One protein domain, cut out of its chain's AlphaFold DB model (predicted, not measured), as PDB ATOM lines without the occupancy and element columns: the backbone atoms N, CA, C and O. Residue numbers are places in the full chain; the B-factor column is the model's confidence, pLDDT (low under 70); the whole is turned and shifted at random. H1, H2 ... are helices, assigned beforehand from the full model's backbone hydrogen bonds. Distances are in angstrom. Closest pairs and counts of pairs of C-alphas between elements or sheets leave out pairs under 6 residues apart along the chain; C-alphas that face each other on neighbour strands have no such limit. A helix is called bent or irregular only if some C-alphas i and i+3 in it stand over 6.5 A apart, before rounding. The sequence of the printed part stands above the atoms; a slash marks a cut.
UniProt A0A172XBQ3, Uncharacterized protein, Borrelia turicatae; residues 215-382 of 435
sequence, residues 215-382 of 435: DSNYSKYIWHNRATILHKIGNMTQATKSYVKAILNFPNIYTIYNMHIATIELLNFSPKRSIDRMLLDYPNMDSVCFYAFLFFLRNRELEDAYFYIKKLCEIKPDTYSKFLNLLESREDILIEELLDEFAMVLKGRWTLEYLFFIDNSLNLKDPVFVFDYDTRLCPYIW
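What this domain is: This is residues 215 to 382 of the 435 residues of an uncharacterized protein of Borrelia turicatae (UniProt A0A172XBQ3). Helices fold back and forth in a row of hairpins: H1, H2 and H3 make an up-and-down bundle at one end, each running against the one before, H4 turns off across H3, and H5 to H8 pack one after another away from the bundle. H9 folds back onto H5, and a long stretch with no named element, residues 357 to 372, leads to a tail, residues 373 to 382, that sticks out. The printed part has 168 residues, with ten named helices, H1 to H10 in order, and no named strand; the class is all helix. It is compact, with a radius of gyration of the C-alphas of 16.0 A, and spans 44 by 41 by 28 A.

Where its parts are: Find C-alpha 219 at (-20.802, 32.099, -14.980); from there H1, residues 219 to 232, runs 19.7 A. Next come H2, residues 236 to 249, 20.0 A, and H3, residues 253 to 267, the longest at 20.6 A. H4 is residues 271 to 281, 15.4 A, and H5 residues 286 to 298, 18.4 A. H6, residues 302 to 315, starts at C-alpha 302 (11.526, 24.168, -28.470) and runs 20.1 A. H7, residues 317 to 328, is irregular: C-alphas 319 and 322 are 7.4 A apart. H8 is residues 335 to 346, H9 residues 350 to 356, and H10, residues 373 to 376, ends at C-alpha 376 (-25.238, 35.532, -33.438).

How they stand to each other: Look first at the hairpin of H1 and H2, which touch at a shallow tilt of 20 degrees; their closest C-alphas, Ala 227 and Ala 239, are 4.1 A apart. H2 and H3, also a hairpin, touch closest at the C-alphas of Thr 240 and Met 259, 5.7 A. H4 touches H3 about perpendicular, at 79 degrees, closest at Ile 264 and Ser 274, 5.7 A between C-alphas. H5 and H6 touch, opposite ways at 21 degrees, with C-alphas of Phe 293 and Ala 305 4.5 A apart. H6 touches H7, Cys 313 to Tyr 320, 5.3 A between C-alphas; H7, with residues 322 to 327 alone, touches H8, Phe 323 to Phe 342, 6.9 A. H8, with residues 343 to 346 alone, touches H9, Leu 346 to Glu 353, 5.4 A. H9 touches H5, the same way at a tilt of 34.9 degrees, only just shallow; the closest C-alphas, Tyr 291 and Leu 355, are 6.6 A apart. H10 touches no helix. Every O i to N i+4 pair is within hydrogen-bond range in H1, H2, H3, H4, H5, H6 and H8, against 6 of 8 in H7 and 2 of 3 in H9; H10 is too short for such a pair.

The domain as a whole: The two C-alphas farthest apart, Asp 215 and Asp 332, are 47.4 A apart. The printed part has no cut. The link from H9 to H10 is long. Mean pLDDT of the printed part is 75.9; 51 residues are under 70, among them 346 to 366 and 368 to 382.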
ATOM      1  N   ASP A 215     -21.443  31.649  -8.433       54.62
ATOM      2  CA  ASP A 215     -20.451  30.560  -8.354       54.62
ATOM      3  C   ASP A 215     -20.881  29.301  -9.147       54.62
ATOM      4  O   ASP A 215     -20.404  28.199  -8.898       54.62
ATOM      5  N   SER A 216     -21.816  29.437 -10.097       59.31
ATOM      6  CA  SER A 216     -22.256  28.337 -10.960       59.31
ATOM      7  C   SER A 216     -21.316  28.130 -12.153       59.31
ATOM      8  O   SER A 216     -20.743  29.082 -12.684       59.31
ATOM      9  N   ASN A 217     -21.240  26.896 -12.658       53.41
ATOM     10  CA  ASN A 217     -20.381  26.520 -13.789       53.41
ATOM     11  C   ASN A 217     -20.612  27.338 -15.075       53.41
ATOM     12  O   ASN A 217     -19.733  27.373 -15.932       53.41
ATOM     13  N   TYR A 218     -21.765  27.995 -15.238       58.56
ATOM     14  CA  TYR A 218     -22.091  28.791 -16.428       58.56
ATOM     15  C   TYR A 218     -21.698  30.261 -16.325       58.56
ATOM     16  O   TYR A 218     -21.631  30.935 -17.356       58.56
ATOM     17  N   SER A 219     -21.371  30.758 -15.127       66.75
ATOM     18  CA  SER A 219     -20.802  32.099 -14.980       66.75
ATOM     19  C   SER A 219     -19.425  32.199 -15.630       66.75
ATOM     20  O   SER A 219     -18.997  33.301 -15.937       66.75
ATOM     21  N   LYS A 220     -18.747  31.075 -15.918       73.62
ATOM     22  CA  LYS A 220     -17.428  31.029 -16.575       73.62
ATOM     23  C   LYS A 220     -17.342  31.893 -17.834       73.62
ATOM     24  O   LYS A 220     -16.362  32.606 -18.025       73.62
ATOM     25  N   TYR A 221     -18.378  31.862 -18.667       77.12
ATOM     26  CA  TYR A 221     -18.407  32.619 -19.911       77.12
ATOM     27  C   TYR A 221     -18.698  34.096 -19.662       77.12
ATOM     28  O   TYR A 221     -18.063  34.950 -20.267       77.12
ATOM     29  N   ILE A 222     -19.569  34.391 -18.694       80.81
ATOM     30  CA  ILE A 222     -19.857  35.761 -18.250       80.81
ATOM     31  C   ILE A 222     -18.592  36.385 -17.636       80.81
ATOM     32  O   ILE A 222     -18.239  37.513 -17.966       80.81
ATOM     33  N   TRP A 223     -17.858  35.637 -16.806       85.50
ATOM     34  CA  TRP A 223     -16.554  36.014 -16.264       85.50
ATOM     35  C   TRP A 223     -15.534  36.257 -17.377       85.50
ATOM     36  O   TRP A 223     -14.838  37.268 -17.329       85.50
ATOM     37  N   HIS A 224     -15.472  35.377 -18.383       86.25
ATOM     38  CA  HIS A 224     -14.607  35.546 -19.550       86.25
ATOM     39  C   HIS A 224     -14.959  36.828 -20.320       86.25
ATOM     40  O   HIS A 224     -14.101  37.687 -20.480       86.25
ATOM     41  N   ASN A 225     -16.211  37.008 -20.749       84.94
ATOM     42  CA  ASN A 225     -16.612  38.176 -21.537       84.94
ATOM     43  C   ASN A 225     -16.459  39.474 -20.730       84.94
ATOM     44  O   ASN A 225     -16.017  40.484 -21.274       84.94
ATOM     45  N   ARG A 226     -16.742  39.454 -19.420       89.69
ATOM     46  CA  ARG A 226     -16.474  40.586 -18.517       89.69
ATOM     47  C   ARG A 226     -14.984  40.911 -18.496       89.69
ATOM     48  O   ARG A 226     -14.618  42.075 -18.619       89.69
ATOM     49  N   ALA A 227     -14.135  39.898 -18.342       91.06
ATOM     50  CA  ALA A 227     -12.690  40.057 -18.350       91.06
ATOM     51  C   ALA A 227     -12.189  40.641 -19.677       91.06
ATOM     52  O   ALA A 227     -11.405  41.581 -19.654       91.06
ATOM     53  N   THR A 228     -12.704  40.158 -20.809       89.19
ATOM     54  CA  THR A 228     -12.384  40.655 -22.154       89.19
ATOM     55  C   THR A 228     -12.787  42.116 -22.336       89.19
ATOM     56  O   THR A 228     -11.992  42.910 -22.837       89.19
ATOM     57  N   ILE A 229     -13.965  42.519 -21.848       88.00
ATOM     58  CA  ILE A 229     -14.384  43.928 -21.849       88.00
ATOM     59  C   ILE A 229     -13.443  44.769 -20.980       88.00
ATOM     60  O   ILE A 229     -12.939  45.790 -21.440       88.00
ATOM     61  N   LEU A 230     -13.166  44.331 -19.745       86.56
ATOM     62  CA  LEU A 230     -12.272  45.027 -18.809       86.56
ATOM     63  C   LEU A 230     -10.851  45.173 -19.368       86.56
ATOM     64  O   LEU A 230     -10.225  46.215 -19.195       86.56
ATOM     65  N   HIS A 231     -10.369  44.144 -20.059       88.75
ATOM     66  CA  HIS A 231      -9.089  44.136 -20.755       88.75
ATOM     67  C   HIS A 231      -9.077  45.206 -21.846       88.75
ATOM     68  O   HIS A 231      -8.243  46.107 -21.813       88.75
ATOM     69  N   LYS A 232     -10.056  45.180 -22.758       85.25
ATOM     70  CA  LYS A 232     -10.152  46.130 -23.876       85.25
ATOM     71  C   LYS A 232     -10.251  47.599 -23.437       85.25
ATOM     72  O   LYS A 232      -9.871  48.471 -24.212       85.25
ATOM     73  N   ILE A 233     -10.741  47.883 -22.228       85.56
ATOM     74  CA  ILE A 233     -10.843  49.252 -21.682       85.56
ATOM     75  C   ILE A 233      -9.651  49.657 -20.799       85.56
ATOM     76  O   ILE A 233      -9.683  50.726 -20.195       85.56
ATOM     77  N   GLY A 234      -8.618  48.817 -20.681       82.62
ATOM     78  CA  GLY A 234      -7.404  49.129 -19.921       82.62
ATOM     79  C   GLY A 234      -7.403  48.676 -18.454       82.62
ATOM     80  O   GLY A 234      -6.399  48.835 -17.762       82.62
ATOM     81  N   ASN A 235      -8.492  48.094 -17.941       81.69
ATOM     82  CA  ASN A 235      -8.604  47.688 -16.537       81.69
ATOM     83  C   ASN A 235      -8.032  46.280 -16.298       81.69
ATOM     84  O   ASN A 235      -8.750  45.334 -15.950       81.69
ATOM     85  N   MET A 236      -6.717  46.144 -16.470       82.81
ATOM     86  CA  MET A 236      -6.029  44.847 -16.443       82.81
ATOM     87  C   MET A 236      -6.121  44.132 -15.090       82.81
ATOM     88  O   MET A 236      -6.243  42.907 -15.033       82.81
ATOM     89  N   THR A 237      -6.137  44.876 -13.983       79.69
ATOM     90  CA  THR A 237      -6.261  44.303 -12.632       79.69
ATOM     91  C   THR A 237      -7.596  43.587 -12.434       79.69
ATOM     92  O   THR A 237      -7.642  42.503 -11.853       79.69
ATOM     93  N   GLN A 238      -8.707  44.170 -12.897       81.81
ATOM     94  CA  GLN A 238     -10.014  43.515 -12.797       81.81
ATOM     95  C   GLN A 238     -10.214  42.466 -13.897       81.81
ATOM     96  O   GLN A 238     -10.889  41.459 -13.658       81.81
ATOM     97  N   ALA A 239      -9.608  42.664 -15.071       85.06
ATOM     98  CA  ALA A 239      -9.613  41.686 -16.152       85.06
ATOM     99  C   ALA A 239      -8.950  40.372 -15.717       85.06
ATOM    100  O   ALA A 239      -9.595  39.329 -15.736       85.06
ATOM    101  N   THR A 240      -7.711  40.425 -15.216       83.88
ATOM    102  CA  THR A 240      -6.968  39.249 -14.724       83.88
ATOM    103  C   THR A 240      -7.720  38.508 -13.618       83.88
ATOM    104  O   THR A 240      -7.901  37.296 -13.716       83.88
ATOM    105  N   LYS A 241      -8.276  39.217 -12.622       84.50
ATOM    106  CA  LYS A 241      -9.139  38.609 -11.586       84.50
ATOM    107  C   LYS A 241     -10.357  37.887 -12.172       84.50
ATOM    108  O   LYS A 241     -10.720  36.810 -11.700       84.50
ATOM    109  N   SER A 242     -10.988  38.473 -13.187       86.19
ATOM    110  CA  SER A 242     -12.163  37.896 -13.849       86.19
ATOM    111  C   SER A 242     -11.797  36.677 -14.702       86.19
ATOM    112  O   SER A 242     -12.492  35.666 -14.634       86.19
ATOM    113  N   TYR A 243     -10.669  36.711 -15.422       87.25
ATOM    114  CA  TYR A 243     -10.162  35.544 -16.149       87.25
ATOM    115  C   TYR A 243      -9.855  34.380 -15.209       87.25
ATOM    116  O   TYR A 243     -10.240  33.252 -15.492       87.25
ATOM    117  N   VAL A 244      -9.239  34.642 -14.055       84.06
ATOM    118  CA  VAL A 244      -8.960  33.611 -13.044       84.06
ATOM    119  C   VAL A 244     -10.247  32.957 -12.556       84.06
ATOM    120  O   VAL A 244     -10.327  31.732 -12.477       84.06
ATOM    121  N   LYS A 245     -11.283  33.757 -12.269       83.81
ATOM    122  CA  LYS A 245     -12.604  33.234 -11.901       83.81
ATOM    123  C   LYS A 245     -13.205  32.373 -13.013       83.81
ATOM    124  O   LYS A 245     -13.757  31.320 -12.709       83.81
ATOM    125  N   ALA A 246     -13.059  32.761 -14.278       83.31
ATOM    126  CA  ALA A 246     -13.491  31.934 -15.403       83.31
ATOM    127  C   ALA A 246     -12.719  30.601 -15.480       83.31
ATOM    128  O   ALA A 246     -13.346  29.546 -15.562       83.31
ATOM    129  N   ILE A 247     -11.384  30.636 -15.386       80.19
ATOM    130  CA  ILE A 247     -10.510  29.452 -15.499       80.19
ATOM    131  C   ILE A 247     -10.757  28.459 -14.360       80.19
ATOM    132  O   ILE A 247     -10.835  27.261 -14.615       80.19
ATOM    133  N   LEU A 248     -10.918  28.937 -13.120       77.75
ATOM    134  CA  LEU A 248     -11.188  28.079 -11.959       77.75
ATOM    135  C   LEU A 248     -12.494  27.282 -12.095       77.75
ATOM    136  O   LEU A 248     -12.574  26.172 -11.582       77.75
ATOM    137  N   ASN A 249     -13.501  27.839 -12.775       71.62
ATOM    138  CA  ASN A 249     -14.763  27.142 -13.029       71.62
ATOM    139  C   ASN A 249     -14.662  26.191 -14.230       71.62
ATOM    140  O   ASN A 249     -15.233  25.104 -14.213       71.62
ATOM    141  N   PHE A 250     -13.958  26.600 -15.289       71.62
ATOM    142  CA  PHE A 250     -13.709  25.767 -16.462       71.62
ATOM    143  C   PHE A 250     -12.523  26.313 -17.265       71.62
ATOM    144  O   PHE A 250     -12.636  27.364 -17.911       71.62
ATOM    145  N   PRO A 251     -11.392  25.598 -17.266       69.25
ATOM    146  CA  PRO A 251     -10.245  25.981 -18.063       69.25
ATOM    147  C   PRO A 251     -10.575  25.971 -19.555       69.25
ATOM    148  O   PRO A 251     -11.098  24.999 -20.093       69.25
ATOM    149  N   ASN A 252     -10.262  27.074 -20.220       72.38
ATOM    150  CA  ASN A 252     -10.509  27.295 -21.636       72.38
ATOM    151  C   ASN A 252      -9.328  28.096 -22.198       72.38
ATOM    152  O   ASN A 252      -8.851  29.033 -21.552       72.38
ATOM    153  N   ILE A 253      -8.875  27.740 -23.400       71.75
ATOM    154  CA  ILE A 253      -7.687  28.330 -24.021       71.75
ATOM    155  C   ILE A 253      -7.801  29.814 -24.259       71.75
ATOM    156  O   ILE A 253      -6.845  30.521 -23.991       71.75
ATOM    157  N   TYR A 254      -8.955  30.295 -24.716       74.31
ATOM    158  CA  TYR A 254      -9.174  31.704 -25.009       74.31
ATOM    159  C   TYR A 254      -9.109  32.506 -23.717       74.31
ATOM    160  O   TYR A 254      -8.523  33.580 -23.677       74.31
ATOM    161  N   THR A 255      -9.643  31.956 -22.626       81.44
ATOM    162  CA  THR A 255      -9.559  32.583 -21.305       81.44
ATOM    163  C   THR A 255      -8.119  32.623 -20.789       81.44
ATOM    164  O   THR A 255      -7.688  33.665 -20.302       81.44
ATOM    165  N   ILE A 256      -7.360  31.527 -20.913       85.94
ATOM    166  CA  ILE A 256      -5.948  31.467 -20.488       85.94
ATOM    167  C   ILE A 256      -5.075  32.370 -21.371       85.94
ATOM    168  O   ILE A 256      -4.233  33.103 -20.862       85.94
ATOM    169  N   TYR A 257      -5.311  32.371 -22.680       84.62
ATOM    170  CA  TYR A 257      -4.650  33.228 -23.658       84.62
ATOM    171  C   TYR A 257      -4.902  34.707 -23.367       84.62
ATOM    172  O   TYR A 257      -3.953  35.479 -23.243       84.62
ATOM    173  N   ASN A 258      -6.159  35.101 -23.161       87.12
ATOM    174  CA  ASN A 258      -6.475  36.479 -22.819       87.12
ATOM    175  C   ASN A 258      -5.888  36.875 -21.458       87.12
ATOM    176  O   ASN A 258      -5.387  37.988 -21.308       87.12
ATOM    177  N   MET A 259      -5.905  35.967 -20.474       90.56
ATOM    178  CA  MET A 259      -5.243  36.196 -19.190       90.56
ATOM    179  C   MET A 259      -3.737  36.400 -19.366       90.56
ATOM    180  O   MET A 259      -3.169  37.269 -18.707       90.56
ATOM    181  N   HIS A 260      -3.098  35.635 -20.253       90.56
ATOM    182  CA  HIS A 260      -1.676  35.761 -20.553       90.56
ATOM    183  C   HIS A 260      -1.358  37.148 -21.121       90.56
ATOM    184  O   HIS A 260      -0.491  37.832 -20.579       90.56
ATOM    185  N   ILE A 261      -2.111  37.609 -22.124       89.25
ATOM    186  CA  ILE A 261      -1.968  38.965 -22.679       89.25
ATOM    187  C   ILE A 261      -2.193  40.024 -21.594       89.25
ATOM    188  O   ILE A 261      -1.353  40.898 -21.405       89.25
ATOM    189  N   ALA A 262      -3.284  39.919 -20.831       89.19
ATOM    190  CA  ALA A 262      -3.585  40.875 -19.768       89.19
ATOM    191  C   ALA A 262      -2.482  40.918 -18.697       89.19
ATOM    192  O   ALA A 262      -2.210  41.970 -18.129       89.19
ATOM    193  N   THR A 263      -1.829  39.784 -18.420       89.31
ATOM    194  CA  THR A 263      -0.714  39.689 -17.463       89.31
ATOM    195  C   THR A 263       0.559  40.331 -18.013       89.31
ATOM    196  O   THR A 263       1.231  41.048 -17.271       89.31
ATOM    197  N   ILE A 264       0.863  40.128 -19.303       89.38
ATOM    198  CA  ILE A 264       1.962  40.817 -20.000       89.38
ATOM    199  C   ILE A 264       1.781  42.330 -19.876       89.38
ATOM    200  O   ILE A 264       2.700  43.020 -19.444       89.38
ATOM    201  N   GLU A 265       0.589  42.830 -20.201       87.75
ATOM    202  CA  GLU A 265       0.277  44.261 -20.179       87.75
ATOM    203  C   GLU A 265       0.257  44.833 -18.755       87.75
ATOM    204  O   GLU A 265       0.779  45.920 -18.522       87.75
ATOM    205  N   LEU A 266      -0.289  44.094 -17.781       87.06
ATOM    206  CA  LEU A 266      -0.358  44.524 -16.380       87.06
ATOM    207  C   LEU A 266       1.021  44.624 -15.717       87.06
ATOM    208  O   LEU A 266       1.260  45.539 -14.932       87.06
ATOM    209  N   LEU A 267       1.898  43.647 -15.966       88.75
ATOM    210  CA  LEU A 267       3.177  43.508 -15.261       88.75
ATOM    211  C   LEU A 267       4.379  43.979 -16.082       88.75
ATOM    212  O   LEU A 267       5.488  44.039 -15.549       88.75
ATOM    213  N   ASN A 268       4.174  44.296 -17.363       88.56
ATOM    214  CA  ASN A 268       5.228  44.603 -18.327       88.56
ATOM    215  C   ASN A 268       6.315  43.507 -18.367       88.56
ATOM    216  O   ASN A 268       7.519  43.763 -18.303       88.56
ATOM    217  N   PHE A 269       5.871  42.251 -18.385       90.62
ATOM    218  CA  PHE A 269       6.721  41.061 -18.382       90.62
ATOM    219  C   PHE A 269       6.857  40.471 -19.788       90.62
ATOM    220  O   PHE A 269       5.971  40.617 -20.625       90.62
ATOM    221  N   SER A 270       7.948  39.737 -20.039       90.88
ATOM    222  CA  SER A 270       8.034  38.894 -21.236       90.88
ATOM    223  C   SER A 270       6.948  37.805 -21.207       90.88
ATOM    224  O   SER A 270       6.501  37.438 -20.113       90.88
ATOM    225  N   PRO A 271       6.541  37.239 -22.361       90.00
ATOM    226  CA  PRO A 271       5.535  36.175 -22.401       90.00
ATOM    227  C   PRO A 271       5.851  35.019 -21.441       90.00
ATOM    228  O   PRO A 271       5.050  34.667 -20.580       90.00
ATOM    229  N   LYS A 272       7.090  34.519 -21.468       92.94
ATOM    230  CA  LYS A 272       7.544  33.482 -20.533       92.94
ATOM    231  C   LYS A 272       7.407  33.878 -19.069       92.94
ATOM    232  O   LYS A 272       6.827  33.137 -18.284       92.94
ATOM    233  N   ARG A 273       7.873  35.073 -18.698       93.50
ATOM    234  CA  ARG A 273       7.805  35.537 -17.307       93.50
ATOM    235  C   ARG A 273       6.358  35.729 -16.837       93.50
ATOM    236  O   ARG A 273       6.070  35.516 -15.662       93.50
ATOM    237  N   SER A 274       5.452  36.098 -17.741       91.00
ATOM    238  CA  SER A 274       4.012  36.169 -17.474       91.00
ATOM    239  C   SER A 274       3.406  34.784 -17.253       91.00
ATOM    240  O   SER A 274       2.698  34.595 -16.266       91.00
ATOM    241  N   ILE A 275       3.737  33.798 -18.092       92.31
ATOM    242  CA  ILE A 275       3.339  32.394 -17.898       92.31
ATOM    243  C   ILE A 275       3.860  31.853 -16.563       92.31
ATOM    244  O   ILE A 275       3.094  31.281 -15.788       92.31
ATOM    245  N   ASP A 276       5.140  32.068 -16.253       92.62
ATOM    246  CA  ASP A 276       5.735  31.623 -14.992       92.62
ATOM    247  C   ASP A 276       5.031  32.267 -13.798       92.62
ATOM    248  O   ASP A 276       4.735  31.595 -12.810       92.62
ATOM    249  N   ARG A 277       4.681  33.556 -13.903       90.69
ATOM    250  CA  ARG A 277       3.891  34.243 -12.882       90.69
ATOM    251  C   ARG A 277       2.502  33.622 -12.718       90.69
ATOM    252  O   ARG A 277       2.091  33.395 -11.583       90.69
ATOM    253  N   MET A 278       1.807  33.313 -13.813       89.94
ATOM    254  CA  MET A 278       0.502  32.641 -13.775       89.94
ATOM    255  C   MET A 278       0.595  31.264 -13.104       89.94
ATOM    256  O   MET A 278      -0.250  30.928 -12.281       89.94
ATOM    257  N   LEU A 279       1.638  30.483 -13.399       89.50
ATOM    258  CA  LEU A 279       1.870  29.175 -12.779       89.50
ATOM    259  C   LEU A 279       2.255  29.270 -11.297       89.50
ATOM    260  O   LEU A 279       1.935  28.366 -10.533       89.50
ATOM    261  N   LEU A 280       2.940  30.340 -10.883       88.62
ATOM    262  CA  LEU A 280       3.242  30.600  -9.472       88.62
ATOM    263  C   LEU A 280       1.985  30.972  -8.683       88.62
ATOM    264  O   LEU A 280       1.797  30.485  -7.571       88.62
ATOM    265  N   ASP A 281       1.130  31.819  -9.257       82.75
ATOM    266  CA  ASP A 281      -0.114  32.253  -8.615       82.75
ATOM    267  C   ASP A 281      -1.178  31.138  -8.614       82.75
ATOM    268  O   ASP A 281      -2.007  31.071  -7.702       82.75
ATOM    269  N   TYR A 282      -1.127  30.229  -9.596       81.62
ATOM    270  CA  TYR A 282      -2.083  29.134  -9.776       81.62
ATOM    271  C   TYR A 282      -1.386  27.780 -10.024       81.62
ATOM    272  O   TYR A 282      -1.515  27.198 -11.105       81.62
ATOM    273  N   PRO A 283      -0.687  27.218  -9.018       76.19
ATOM    274  CA  PRO A 283       0.166  26.035  -9.190       76.19
ATOM    275  C   PRO A 283      -0.600  24.751  -9.541       76.19
ATOM    276  O   PRO A 283      -0.018  23.818 -10.086       76.19
ATOM    277  N   ASN A 284      -1.908  24.713  -9.273       76.06
ATOM    278  CA  ASN A 284      -2.762  23.550  -9.519       76.06
ATOM    279  C   ASN A 284      -3.490  23.599 -10.878       76.06
ATOM    280  O   ASN A 284      -4.378  22.784 -11.120       76.06
ATOM    281  N   MET A 285      -3.157  24.552 -11.759       79.12
ATOM    282  CA  MET A 285      -3.753  24.666 -13.096       79.12
ATOM    283  C   MET A 285      -2.849  24.036 -14.165       79.12
ATOM    284  O   MET A 285      -2.106  24.726 -14.862       79.12
ATOM    285  N   ASP A 286      -2.949  22.717 -14.334       83.00
ATOM    286  CA  ASP A 286      -2.276  21.973 -15.412       83.00
ATOM    287  C   ASP A 286      -2.593  22.533 -16.811       83.00
ATOM    288  O   ASP A 286      -1.716  22.610 -17.666       83.00
ATOM    289  N   SER A 287      -3.812  23.027 -17.015       82.31
ATOM    290  CA  SER A 287      -4.245  23.725 -18.232       82.31
ATOM    291  C   SER A 287      -3.382  24.939 -18.604       82.31
ATOM    292  O   SER A 287      -3.128  25.153 -19.789       82.31
ATOM    293  N   VAL A 288      -2.880  25.706 -17.629       87.06
ATOM    294  CA  VAL A 288      -1.977  26.847 -17.877       87.06
ATOM    295  C   VAL A 288      -0.599  26.353 -18.323       87.06
ATOM    296  O   VAL A 288       0.001  26.928 -19.228       87.06
ATOM    297  N   CYS A 289      -0.112  25.256 -17.741       89.44
ATOM    298  CA  CYS A 289       1.159  24.645 -18.137       89.44
ATOM    299  C   CYS A 289       1.056  23.991 -19.526       89.44
ATOM    300  O   CYS A 289       1.993  24.057 -20.318       89.44
ATOM    301  N   PHE A 290      -0.104  23.422 -19.864       86.75
ATOM    302  CA  PHE A 290      -0.377  22.884 -21.199       86.75
ATOM    303  C   PHE A 290      -0.520  23.981 -22.250       86.75
ATOM    304  O   PHE A 290       0.042  23.858 -23.335       86.75
ATOM    305  N   TYR A 291      -1.170  25.096 -21.909       86.56
ATOM    306  CA  TYR A 291      -1.139  26.300 -22.737       86.56
ATOM    307  C   TYR A 291       0.293  26.788 -22.978       86.56
ATOM    308  O   TYR A 291       0.635  27.086 -24.117       86.56
ATOM    309  N   ALA A 292       1.137  26.831 -21.941       90.31
ATOM    310  CA  ALA A 292       2.534  27.237 -22.077       90.31
ATOM    311  C   ALA A 292       3.292  26.342 -23.065       90.31
ATOM    312  O   ALA A 292       3.894  26.850 -24.007       90.31
ATOM    313  N   PHE A 293       3.191  25.019 -22.905       89.94
ATOM    314  CA  PHE A 293       3.763  24.053 -23.845       89.94
ATOM    315  C   PHE A 293       3.349  24.349 -25.297       89.94
ATOM    316  O   PHE A 293       4.213  24.499 -26.160       89.94
ATOM    317  N   LEU A 294       2.047  24.501 -25.561       83.56
ATOM    318  CA  LEU A 294       1.537  24.789 -26.905       83.56
ATOM    319  C   LEU A 294       1.979  26.162 -27.429       83.56
ATOM    320  O   LEU A 294       2.245  26.304 -28.622       83.56
ATOM    321  N   PHE A 295       2.063  27.165 -26.553       85.44
ATOM    322  CA  PHE A 295       2.504  28.514 -26.892       85.44
ATOM    323  C   PHE A 295       3.945  28.525 -27.399       85.44
ATOM    324  O   PHE A 295       4.197  28.998 -28.507       85.44
ATOM    325  N   PHE A 296       4.872  27.949 -26.634       87.81
ATOM    326  CA  PHE A 296       6.284  27.904 -27.012       87.81
ATOM    327  C   PHE A 296       6.529  27.013 -28.225       87.81
ATOM    328  O   PHE A 296       7.259  27.402 -29.137       87.81
ATOM    329  N   LEU A 297       5.843  25.871 -28.300       83.62
ATOM    330  CA  LEU A 297       5.920  24.982 -29.454       83.62
ATOM    331  C   LEU A 297       5.545  25.710 -30.754       83.62
ATOM    332  O   LEU A 297       6.285  25.664 -31.735       83.62
ATOM    333  N   ARG A 298       4.419  26.431 -30.754       78.75
ATOM    334  CA  ARG A 298       3.933  27.179 -31.926       78.75
ATOM    335  C   ARG A 298       4.829  28.359 -32.301       78.75
ATOM    336  O   ARG A 298       4.911  28.696 -33.479       78.75
ATOM    337  N   ASN A 299       5.520  28.956 -31.332       80.31
ATOM    338  CA  ASN A 299       6.512  30.009 -31.573       80.31
ATOM    339  C   ASN A 299       7.901  29.468 -31.945       80.31
ATOM    340  O   ASN A 299       8.826  30.252 -32.147       80.31
ATOM    341  N   ARG A 300       8.044  28.144 -32.108       83.12
ATOM    342  CA  ARG A 300       9.308  27.461 -32.428       83.12
ATOM    343  C   ARG A 300      10.370  27.577 -31.322       83.12
ATOM    344  O   ARG A 300      11.556  27.394 -31.571       83.12
ATOM    345  N   GLU A 301       9.940  27.837 -30.090       87.25
ATOM    346  CA  GLU A 301      10.770  27.920 -28.885       87.25
ATOM    347  C   GLU A 301      10.835  26.534 -28.210       87.25
ATOM    348  O   GLU A 301      10.215  26.279 -27.176       87.25
ATOM    349  N   LEU A 302      11.550  25.593 -28.841       86.50
ATOM    350  CA  LEU A 302      11.526  24.168 -28.470       86.50
ATOM    351  C   LEU A 302      12.060  23.877 -27.060       86.50
ATOM    352  O   LEU A 302      11.521  23.001 -26.385       86.50
ATOM    353  N   GLU A 303      13.072  24.612 -26.593       90.25
ATOM    354  CA  GLU A 303      13.622  24.438 -25.239       90.25
ATOM    355  C   GLU A 303      12.563  24.704 -24.159       90.25
ATOM    356  O   GLU A 303      12.417  23.932 -23.208       90.25
ATOM    357  N   ASP A 304      11.771  25.761 -24.340       93.44
ATOM    358  CA  ASP A 304      10.703  26.121 -23.414       93.44
ATOM    359  C   ASP A 304       9.507  25.179 -23.540       93.44
ATOM    360  O   ASP A 304       8.967  24.729 -22.528       93.44
ATOM    361  N   ALA A 305       9.140  24.786 -24.764       90.31
ATOM    362  CA  ALA A 305       8.130  23.752 -24.975       90.31
ATOM    363  C   ALA A 305       8.499  22.457 -24.225       90.31
ATOM    364  O   ALA A 305       7.671  21.900 -23.497       90.31
ATOM    365  N   TYR A 306       9.760  22.029 -24.334       92.44
ATOM    366  CA  TYR A 306      10.301  20.856 -23.653       92.44
ATOM    367  C   TYR A 306      10.259  20.989 -22.126       92.44
ATOM    368  O   TYR A 306       9.852  20.062 -21.418       92.44
ATOM    369  N   PHE A 307      10.614  22.164 -21.606       93.88
ATOM    370  CA  PHE A 307      10.536  22.464 -20.181       93.88
ATOM    371  C   PHE A 307       9.106  22.307 -19.630       93.88
ATOM    372  O   PHE A 307       8.896  21.593 -18.644       93.88
ATOM    373  N   TYR A 308       8.103  22.917 -20.273       93.25
ATOM    374  CA  TYR A 308       6.722  22.868 -19.775       93.25
ATOM    375  C   TYR A 308       6.065  21.494 -19.946       93.25
ATOM    376  O   TYR A 308       5.301  21.083 -19.068       93.25
ATOM    377  N   ILE A 309       6.369  20.742 -21.013       91.19
ATOM    378  CA  ILE A 309       5.817  19.387 -21.165       91.19
ATOM    379  C   ILE A 309       6.436  18.393 -20.178       91.19
ATOM    380  O   ILE A 309       5.727  17.525 -19.669       91.19
ATOM    381  N   LYS A 310       7.717  18.555 -19.812       92.69
ATOM    382  CA  LYS A 310       8.328  17.787 -18.717       92.69
ATOM    383  C   LYS A 310       7.644  18.052 -17.387       92.69
ATOM    384  O   LYS A 310       7.240  17.105 -16.717       92.69
ATOM    385  N   LYS A 311       7.422  19.327 -17.056       91.00
ATOM    386  CA  LYS A 311       6.688  19.721 -15.847       91.00
ATOM    387  C   LYS A 311       5.282  19.112 -15.808       91.00
ATOM    388  O   LYS A 311       4.830  18.660 -14.763       91.00
ATOM    389  N   LEU A 312       4.591  19.041 -16.945       88.75
ATOM    390  CA  LEU A 312       3.301  18.352 -17.042       88.75
ATOM    391  C   LEU A 312       3.403  16.841 -16.835       88.75
ATOM    392  O   LEU A 312       2.540  16.267 -16.170       88.75
ATOM    393  N   CYS A 313       4.439  16.202 -17.378       90.19
ATOM    394  CA  CYS A 313       4.682  14.775 -17.181       90.19
ATOM    395  C   CYS A 313       4.987  14.443 -15.715       90.19
ATOM    396  O   CYS A 313       4.592  13.379 -15.260       90.19
ATOM    397  N   GLU A 314       5.617  15.344 -14.957       88.12
ATOM    398  CA  GLU A 314       5.812  15.176 -13.507       88.12
ATOM    399  C   GLU A 314       4.483  15.196 -12.732       88.12
ATOM    400  O   GLU A 314       4.340  14.498 -11.731       88.12
ATOM    401  N   ILE A 315       3.495  15.972 -13.198       82.75
ATOM    402  CA  ILE A 315       2.183  16.106 -12.545       82.75
ATOM    403  C   ILE A 315       1.238  14.964 -12.961       82.75
ATOM    404  O   ILE A 315       0.562  14.380 -12.116       82.75
ATOM    405  N   LYS A 316       1.154  14.660 -14.265       83.19
ATOM    406  CA  LYS A 316       0.278  13.624 -14.849       83.19
ATOM    407  C   LYS A 316       0.996  12.875 -15.989       83.19
ATOM    408  O   LYS A 316       0.728  13.167 -17.161       83.19
ATOM    409  N   PRO A 317       1.857  11.890 -15.675       80.88
ATOM    410  CA  PRO A 317       2.643  11.161 -16.673       80.88
ATOM    411  C   PRO A 317       1.761  10.531 -17.760       80.88
ATOM    412  O   PRO A 317       1.912  10.832 -18.941       80.88
ATOM    413  N   ASP A 318       0.737   9.772 -17.364       78.31
ATOM    414  CA  ASP A 318      -0.134   9.029 -18.291       78.31
ATOM    415  C   ASP A 318      -0.882   9.927 -19.289       78.31
ATOM    416  O   ASP A 318      -1.226   9.515 -20.401       78.31
ATOM    417  N   THR A 319      -1.134  11.182 -18.907       76.19
ATOM    418  CA  THR A 319      -1.822  12.147 -19.765       76.19
ATOM    419  C   THR A 319      -0.880  12.735 -20.809       76.19
ATOM    420  O   THR A 319      -1.308  12.913 -21.954       76.19
ATOM    421  N   TYR A 320       0.373  13.030 -20.429       84.06
ATOM    422  CA  TYR A 320       1.265  13.912 -21.186       84.06
ATOM    423  C   TYR A 320       2.516  13.242 -21.774       84.06
ATOM    424  O   TYR A 320       3.083  13.780 -22.723       84.06
ATOM    425  N   SER A 321       2.913  12.050 -21.313       85.44
ATOM    426  CA  SER A 321       4.119  11.357 -21.800       85.44
ATOM    427  C   SER A 321       4.097  11.089 -23.304       85.44
ATOM    428  O   SER A 321       5.140  11.120 -23.948       85.44
ATOM    429  N   LYS A 322       2.911  10.892 -23.899       83.31
ATOM    430  CA  LYS A 322       2.788  10.745 -25.357       83.31
ATOM    431  C   LYS A 322       3.234  12.008 -26.105       83.31
ATOM    432  O   LYS A 322       3.855  11.885 -27.151       83.31
ATOM    433  N   PHE A 323       2.967  13.197 -25.562       85.19
ATOM    434  CA  PHE A 323       3.393  14.461 -26.171       85.19
ATOM    435  C   PHE A 323       4.901  14.675 -26.036       85.19
ATOM    436  O   PHE A 323       5.543  15.093 -26.993       85.19
ATOM    437  N   LEU A 324       5.463  14.342 -24.867       88.56
ATOM    438  CA  LEU A 324       6.906  14.403 -24.634       88.56
ATOM    439  C   LEU A 324       7.663  13.466 -25.586       88.56
ATOM    440  O   LEU A 324       8.591  13.909 -26.248       88.56
ATOM    441  N   ASN A 325       7.220  12.213 -25.722       87.12
ATOM    442  CA  ASN A 325       7.858  11.241 -26.615       87.12
ATOM    443  C   ASN A 325       7.831  11.698 -28.079       87.12
ATOM    444  O   ASN A 325       8.824  11.565 -28.785       87.12
ATOM    445  N   LEU A 326       6.698  12.239 -28.537       84.44
ATOM    446  CA  LEU A 326       6.570  12.786 -29.888       84.44
ATOM    447  C   LEU A 326       7.536  13.956 -30.110       84.44
ATOM    448  O   LEU A 326       8.250  13.955 -31.108       84.44
ATOM    449  N   LEU A 327       7.620  14.885 -29.151       85.31
ATOM    450  CA  LEU A 327       8.551  16.015 -29.195       85.31
ATOM    451  C   LEU A 327      10.026  15.564 -29.207       85.31
ATOM    452  O   LEU A 327      10.824  16.134 -29.937       85.31
ATOM    453  N   GLU A 328      10.392  14.540 -28.425       85.50
ATOM    454  CA  GLU A 328      11.765  14.002 -28.354       85.50
ATOM    455  C   GLU A 328      12.157  13.167 -29.577       85.50
ATOM    456  O   GLU A 328      13.325  13.109 -29.946       85.50
ATOM    457  N   SER A 329      11.194  12.492 -30.204       77.69
ATOM    458  CA  SER A 329      11.468  11.537 -31.283       77.69
ATOM    459  C   SER A 329      11.740  12.172 -32.652       77.69
ATOM    460  O   SER A 329      11.977  11.439 -33.615       77.69
ATOM    461  N   ARG A 330      11.673  13.505 -32.779       67.50
ATOM    462  CA  ARG A 330      11.635  14.192 -34.079       67.50
ATOM    463  C   ARG A 330      12.445  15.495 -34.078       67.50
ATOM    464  O   ARG A 330      11.898  16.566 -33.842       67.50
ATOM    465  N   GLU A 331      13.735  15.415 -34.401       59.47
ATOM    466  CA  GLU A 331      14.595  16.606 -34.549       59.47
ATOM    467  C   GLU A 331      14.348  17.377 -35.869       59.47
ATOM    468  O   GLU A 331      14.573  18.583 -35.917       59.47
ATOM    469  N   ASP A 332      13.810  16.715 -36.907       62.56
ATOM    470  CA  ASP A 332      13.757  17.233 -38.292       62.56
ATOM    471  C   ASP A 332      12.339  17.480 -38.860       62.56
ATOM    472  O   ASP A 332      12.183  17.768 -40.048       62.56
ATOM    473  N   ILE A 333      11.283  17.358 -38.049       65.31
ATOM    474  CA  ILE A 333       9.895  17.514 -38.520       65.31
ATOM    475  C   ILE A 333       9.463  18.986 -38.564       65.31
ATOM    476  O   ILE A 333       9.788  19.787 -37.684       65.31
ATOM    477  N   LEU A 334       8.674  19.342 -39.585       71.50
ATOM    478  CA  LEU A 334       7.985  20.630 -39.630       71.50
ATOM    479  C   LEU A 334       7.036  20.734 -38.431       71.50
ATOM    480  O   LEU A 334       6.205  19.859 -38.212       71.50
ATOM    481  N   ILE A 335       7.126  21.820 -37.660       70.19
ATOM    482  CA  ILE A 335       6.275  22.058 -36.476       70.19
ATOM    483  C   ILE A 335       4.789  21.892 -36.806       70.19
ATOM    484  O   ILE A 335       4.021  21.443 -35.965       70.19
ATOM    485  N   GLU A 336       4.397  22.218 -38.033       68.56
ATOM    486  CA  GLU A 336       3.065  21.993 -38.578       68.56
ATOM    487  C   GLU A 336       2.630  20.513 -38.508       68.56
ATOM    488  O   GLU A 336       1.560  20.227 -37.983       68.56
ATOM    489  N   GLU A 337       3.476  19.571 -38.927       68.88
ATOM    490  CA  GLU A 337       3.187  18.128 -38.878       68.88
ATOM    491  C   GLU A 337       3.161  17.610 -37.429       68.88
ATOM    492  O   GLU A 337       2.304  16.811 -37.055       68.88
ATOM    493  N   LEU A 338       4.057  18.111 -36.572       74.06
ATOM    494  CA  LEU A 338       4.068  17.771 -35.144       74.06
ATOM    495  C   LEU A 338       2.795  18.259 -34.430       74.06
ATOM    496  O   LEU A 338       2.258  17.577 -33.554       74.06
ATOM    497  N   LEU A 339       2.298  19.441 -34.803       71.12
ATOM    498  CA  LEU A 339       1.020  19.952 -34.323       71.12
ATOM    499  C   LEU A 339      -0.136  19.058 -34.799       71.12
ATOM    500  O   LEU A 339      -0.987  18.707 -33.983       71.12
ATOM    501  N   ASP A 340      -0.152  18.625 -36.055       65.06
ATOM    502  CA  ASP A 340      -1.194  17.719 -36.554       65.06
ATOM    503  C   ASP A 340      -1.201  16.381 -35.791       65.06
ATOM    504  O   ASP A 340      -2.256  15.918 -35.340       65.06
ATOM    505  N   GLU A 341      -0.027  15.802 -35.517       72.12
ATOM    506  CA  GLU A 341       0.088  14.603 -34.679       72.12
ATOM    507  C   GLU A 341      -0.434  14.854 -33.248       72.12
ATOM    508  O   GLU A 341      -1.165  14.028 -32.689       72.12
ATOM    509  N   PHE A 342      -0.140  16.014 -32.647       74.62
ATOM    510  CA  PHE A 342      -0.702  16.388 -31.345       74.62
ATOM    511  C   PHE A 342      -2.220  16.552 -31.374       74.62
ATOM    512  O   PHE A 342      -2.885  16.095 -30.440       74.62
ATOM    513  N   ALA A 343      -2.782  17.122 -32.440       66.44
ATOM    514  CA  ALA A 343      -4.225  17.199 -32.635       66.44
ATOM    515  C   ALA A 343      -4.853  15.797 -32.625       66.44
ATOM    516  O   ALA A 343      -5.858  15.564 -31.950       66.44
ATOM    517  N   MET A 344      -4.219  14.825 -33.294       66.06
ATOM    518  CA  MET A 344      -4.673  13.432 -33.285       66.06
ATOM    519  C   MET A 344      -4.610  12.798 -31.891       66.06
ATOM    520  O   MET A 344      -5.517  12.056 -31.518       66.06
ATOM    521  N   VAL A 345      -3.569  13.079 -31.096       70.69
ATOM    522  CA  VAL A 345      -3.482  12.596 -29.702       70.69
ATOM    523  C   VAL A 345      -4.606  13.160 -28.839       70.69
ATOM    524  O   VAL A 345      -5.080  12.495 -27.913       70.69
ATOM    525  N   LEU A 346      -5.019  14.386 -29.135       65.94
ATOM    526  CA  LEU A 346      -6.084  15.069 -28.428       65.94
ATOM    527  C   LEU A 346      -7.477  14.612 -28.854       65.94
ATOM    528  O   LEU A 346      -8.400  14.828 -28.078       65.94
ATOM    529  N   LYS A 347      -7.621  13.910 -29.986       60.31
ATOM    530  CA  LYS A 347      -8.908  13.416 -30.494       60.31
ATOM    531  C   LYS A 347      -9.696  12.652 -29.413       60.31
ATOM    532  O   LYS A 347      -9.238  11.641 -28.881       60.31
ATOM    533  N   GLY A 348     -10.893  13.134 -29.085       51.34
ATOM    534  CA  GLY A 348     -11.774  12.615 -28.035       51.34
ATOM    535  C   GLY A 348     -11.463  13.105 -26.612       51.34
ATOM    536  O   GLY A 348     -12.176  12.735 -25.678       51.34
ATOM    537  N   ARG A 349     -10.434  13.941 -26.412       60.56
ATOM    538  CA  ARG A 349     -10.086  14.597 -25.136       60.56
ATOM    539  C   ARG A 349     -10.513  16.067 -25.158       60.56
ATOM    540  O   ARG A 349      -9.685  16.967 -25.033       60.56
ATOM    541  N   TRP A 350     -11.819  16.296 -25.269       50.94
ATOM    542  CA  TRP A 350     -12.477  17.590 -25.520       50.94
ATOM    543  C   TRP A 350     -11.926  18.797 -24.742       50.94
ATOM    544  O   TRP A 350     -11.728  19.867 -25.312       50.94
ATOM    545  N   THR A 351     -11.618  18.647 -23.448       53.00
ATOM    546  CA  THR A 351     -11.049  19.739 -22.633       53.00
ATOM    547  C   THR A 351      -9.674  20.189 -23.130       53.00
ATOM    548  O   THR A 351      -9.361  21.375 -23.094       53.00
ATOM    549  N   LEU A 352      -8.849  19.250 -23.596       57.88
ATOM    550  CA  LEU A 352      -7.515  19.523 -24.124       57.88
ATOM    551  C   LEU A 352      -7.553  19.867 -25.621       57.88
ATOM    552  O   LEU A 352      -6.748  20.673 -26.070       57.88
ATOM    553  N   GLU A 353      -8.504  19.317 -26.378       53.69
ATOM    554  CA  GLU A 353      -8.772  19.732 -27.762       53.69
ATOM    555  C   GLU A 353      -9.098  21.223 -27.826       53.69
ATOM    556  O   GLU A 353      -8.502  21.962 -28.604       53.69
ATOM    557  N   TYR A 354      -9.955  21.703 -26.920       51.28
ATOM    558  CA  TYR A 354     -10.258  23.124 -26.798       51.28
ATOM    559  C   TYR A 354      -8.989  23.968 -26.563       51.28
ATOM    560  O   TYR A 354      -8.911  25.099 -27.035       51.28
ATOM    561  N   LEU A 355      -7.973  23.411 -25.882       52.66
ATOM    562  CA  LEU A 355      -6.653  24.025 -25.674       52.66
ATOM    563  C   LEU A 355      -5.775  24.089 -26.931       52.66
ATOM    564  O   LEU A 355      -4.886  24.930 -27.018       52.66
ATOM    565  N   PHE A 356      -6.048  23.257 -27.928       50.97
ATOM    566  CA  PHE A 356      -5.195  23.080 -29.093       50.97
ATOM    567  C   PHE A 356      -5.540  23.993 -30.275       50.97
ATOM    568  O   PHE A 356      -4.658  24.348 -31.056       50.97
ATOM    569  N   PHE A 357      -6.800  24.410 -30.408       53.22
ATOM    570  CA  PHE A 357      -7.357  24.962 -31.650       53.22
ATOM    571  C   PHE A 357      -7.133  26.461 -31.912       53.22
ATOM    572  O   PHE A 357      -7.902  27.077 -32.651       53.22
ATOM    573  N   ILE A 358      -6.082  27.073 -31.360       48.59
ATOM    574  CA  ILE A 358      -5.761  28.460 -31.720       48.59
ATOM    575  C   ILE A 358      -5.234  28.532 -33.168       48.59
ATOM    576  O   ILE A 358      -4.473  27.676 -33.618       48.59
ATOM    577  N   ASP A 359      -5.674  29.570 -33.883       46.62
ATOM    578  CA  ASP A 359      -5.266  30.000 -35.227       46.62
ATOM    579  C   ASP A 359      -3.735  29.937 -35.443       46.62
ATOM    580  O   ASP A 359      -2.950  30.007 -34.495       46.62
ATOM    581  N   ASN A 360      -3.300  29.822 -36.702       40.75
ATOM    582  CA  ASN A 360      -1.930  29.479 -37.140       40.75
ATOM    583  C   ASN A 360      -0.818  30.467 -36.722       40.75
ATOM    584  O   ASN A 360       0.338  30.312 -37.101       40.75
ATOM    585  N   SER A 361      -1.141  31.476 -35.920       45.78
ATOM    586  CA  SER A 361      -0.176  32.273 -35.178       45.78
ATOM    587  C   SER A 361      -0.810  32.659 -33.846       45.78
ATOM    588  O   SER A 361      -1.818  33.370 -33.850       45.78
ATOM    589  N   LEU A 362      -0.213  32.257 -32.720       52.19
ATOM    590  CA  LEU A 362      -0.491  32.832 -31.396       52.19
ATOM    591  C   LEU A 362       0.066  34.260 -31.350       52.19
ATOM    592  O   LEU A 362       0.994  34.583 -30.615       52.19
ATOM    593  N   ASN A 363      -0.463  35.121 -32.211       56.41
ATOM    594  CA  ASN A 363      -0.076  36.510 -32.268       56.41
ATOM    595  C   ASN A 363      -0.828  37.210 -31.141       56.41
ATOM    596  O   ASN A 363      -1.990  37.566 -31.330       56.41
ATOM    597  N   LEU A 364      -0.178  37.316 -29.976       62.78
ATOM    598  CA  LEU A 364      -0.664  37.948 -28.743       62.78
ATOM    599  C   LEU A 364      -1.014  39.426 -28.989       62.78
ATOM    600  O   LEU A 364      -0.259  40.320 -28.623       62.78
ATOM    601  N   LYS A 365      -2.116  39.684 -29.693       61.66
ATOM    602  CA  LYS A 365      -2.476  41.017 -30.187       61.66
ATOM    603  C   LYS A 365      -3.764  41.530 -29.580       61.66
ATOM    604  O   LYS A 365      -3.795  42.660 -29.121       61.66
ATOM    605  N   ASP A 366      -4.807  40.705 -29.560       68.25
ATOM    606  CA  ASP A 366      -6.125  41.119 -29.098       68.25
ATOM    607  C   ASP A 366      -6.791  40.029 -28.258       68.25
ATOM    608  O   ASP A 366      -6.723  38.852 -28.636       68.25
ATOM    609  N   PRO A 367      -7.459  40.390 -27.145       73.75
ATOM    610  CA  PRO A 367      -8.236  39.427 -26.395       73.75
ATOM    611  C   PRO A 367      -9.465  39.009 -27.208       73.75
ATOM    612  O   PRO A 367     -10.120  39.828 -27.860       73.75
ATOM    613  N   VAL A 368      -9.748  37.713 -27.171       69.56
ATOM    614  CA  VAL A 368     -10.800  37.044 -27.940       69.56
ATOM    615  C   VAL A 368     -12.078  36.990 -27.109       69.56
ATOM    616  O   VAL A 368     -12.015  36.726 -25.913       69.56
ATOM    617  N   PHE A 369     -13.238  37.221 -27.719       68.12
ATOM    618  CA  PHE A 369     -14.528  36.954 -27.083       68.12
ATOM    619  C   PHE A 369     -14.948  35.506 -27.349       68.12
ATOM    620  O   PHE A 369     -14.807  35.020 -28.466       68.12
ATOM    621  N   VAL A 370     -15.507  34.820 -26.349       58.19
ATOM    622  CA  VAL A 370     -16.068  33.462 -26.531       58.19
ATOM    623  C   VAL A 370     -17.479  33.502 -27.151       58.19
ATOM    624  O   VAL A 370     -17.963  32.486 -27.639       58.19
ATOM    625  N   PHE A 371     -18.103  34.686 -27.204       56.03
ATOM    626  CA  PHE A 371     -19.346  34.975 -27.932       56.03
ATOM    627  C   PHE A 371     -19.238  36.366 -28.569       56.03
ATOM    628  O   PHE A 371     -19.375  37.370 -27.865       56.03
ATOM    629  N   ASP A 372     -18.942  36.441 -29.867       48.72
ATOM    630  CA  ASP A 372     -18.884  37.701 -30.619       48.72
ATOM    631  C   ASP A 372     -20.164  37.949 -31.446       48.72
ATOM    632  O   ASP A 372     -21.045  37.098 -31.559       48.72
ATOM    633  N   TYR A 373     -20.325  39.139 -32.014       42.91
ATOM    634  CA  TYR A 373     -21.536  39.477 -32.773       42.91
ATOM    635  C   TYR A 373     -21.696  38.676 -34.073       42.91
ATOM    636  O   TYR A 373     -22.833  38.396 -34.466       42.91
ATOM    637  N   ASP A 374     -20.593  38.267 -34.703       45.38
ATOM    638  CA  ASP A 374     -20.615  37.411 -35.893       45.38
ATOM    639  C   ASP A 374     -21.103  35.991 -35.532       45.38
ATOM    640  O   ASP A 374     -21.731  35.325 -36.354       45.38
ATOM    641  N   THR A 375     -20.962  35.574 -34.266       47.53
ATOM    642  CA  THR A 375     -21.548  34.342 -33.707       47.53
ATOM    643  C   THR A 375     -23.029  34.433 -33.310       47.53
ATOM    644  O   THR A 375     -23.562  33.447 -32.797       47.53
ATOM    645  N   ARG A 376     -23.751  35.554 -33.532       53.28
ATOM    646  CA  ARG A 376     -25.238  35.532 -33.438       53.28
ATOM    647  C   ARG A 376     -25.828  34.563 -34.459       53.28
ATOM    648  O   ARG A 376     -26.875  33.961 -34.212       53.28
ATOM    649  N   LEU A 377     -25.137  34.411 -35.590       53.16
ATOM    650  CA  LEU A 377     -25.319  33.295 -36.499       53.16
ATOM    651  C   LEU A 377     -24.989  32.031 -35.715       53.16
ATOM    652  O   LEU A 377     -23.840  31.811 -35.364       53.16
ATOM    653  N   CYS A 378     -26.010  31.241 -35.402       54.50
ATOM    654  CA  CYS A 378     -25.895  29.965 -34.723       54.50
ATOM    655  C   CYS A 378     -25.149  29.027 -35.673       54.50
ATOM    656  O   CYS A 378     -25.796  28.550 -36.600       54.50
ATOM    657  N   PRO A 379     -23.835  28.772 -35.535       46.38
ATOM    658  CA  PRO A 379     -23.072  27.985 -36.502       46.38
ATOM    659  C   PRO A 379     -23.170  26.475 -36.212       46.38
ATOM    660  O   PRO A 379     -22.488  25.666 -36.837       46.38
ATOM    661  N   TYR A 380     -23.996  26.079 -35.239       48.06
ATOM    662  CA  TYR A 380     -24.067  24.721 -34.727       48.06
ATOM    663  C   TYR A 380     -24.984  23.819 -35.560       48.06
ATOM    664  O   TYR A 380     -26.185  23.728 -35.311       48.06
ATOM    665  N   ILE A 381     -24.385  22.997 -36.419       36.75
ATOM    666  CA  ILE A 381     -24.800  21.594 -36.468       36.75
ATOM    667  C   ILE A 381     -23.571  20.732 -36.197       36.75
ATOM    668  O   ILE A 381     -22.823  20.396 -37.106       36.75
ATOM    669  N   TRP A 382     -23.360  20.355 -34.937       40.53
ATOM    670  CA  TRP A 382     -22.378  19.326 -34.601       40.53
ATOM    671  C   TRP A 382     -23.120  18.044 -34.244       40.53
ATOM    672  O   TRP A 382     -23.990  18.008 -33.372       40.53
TER     673      TRP A 382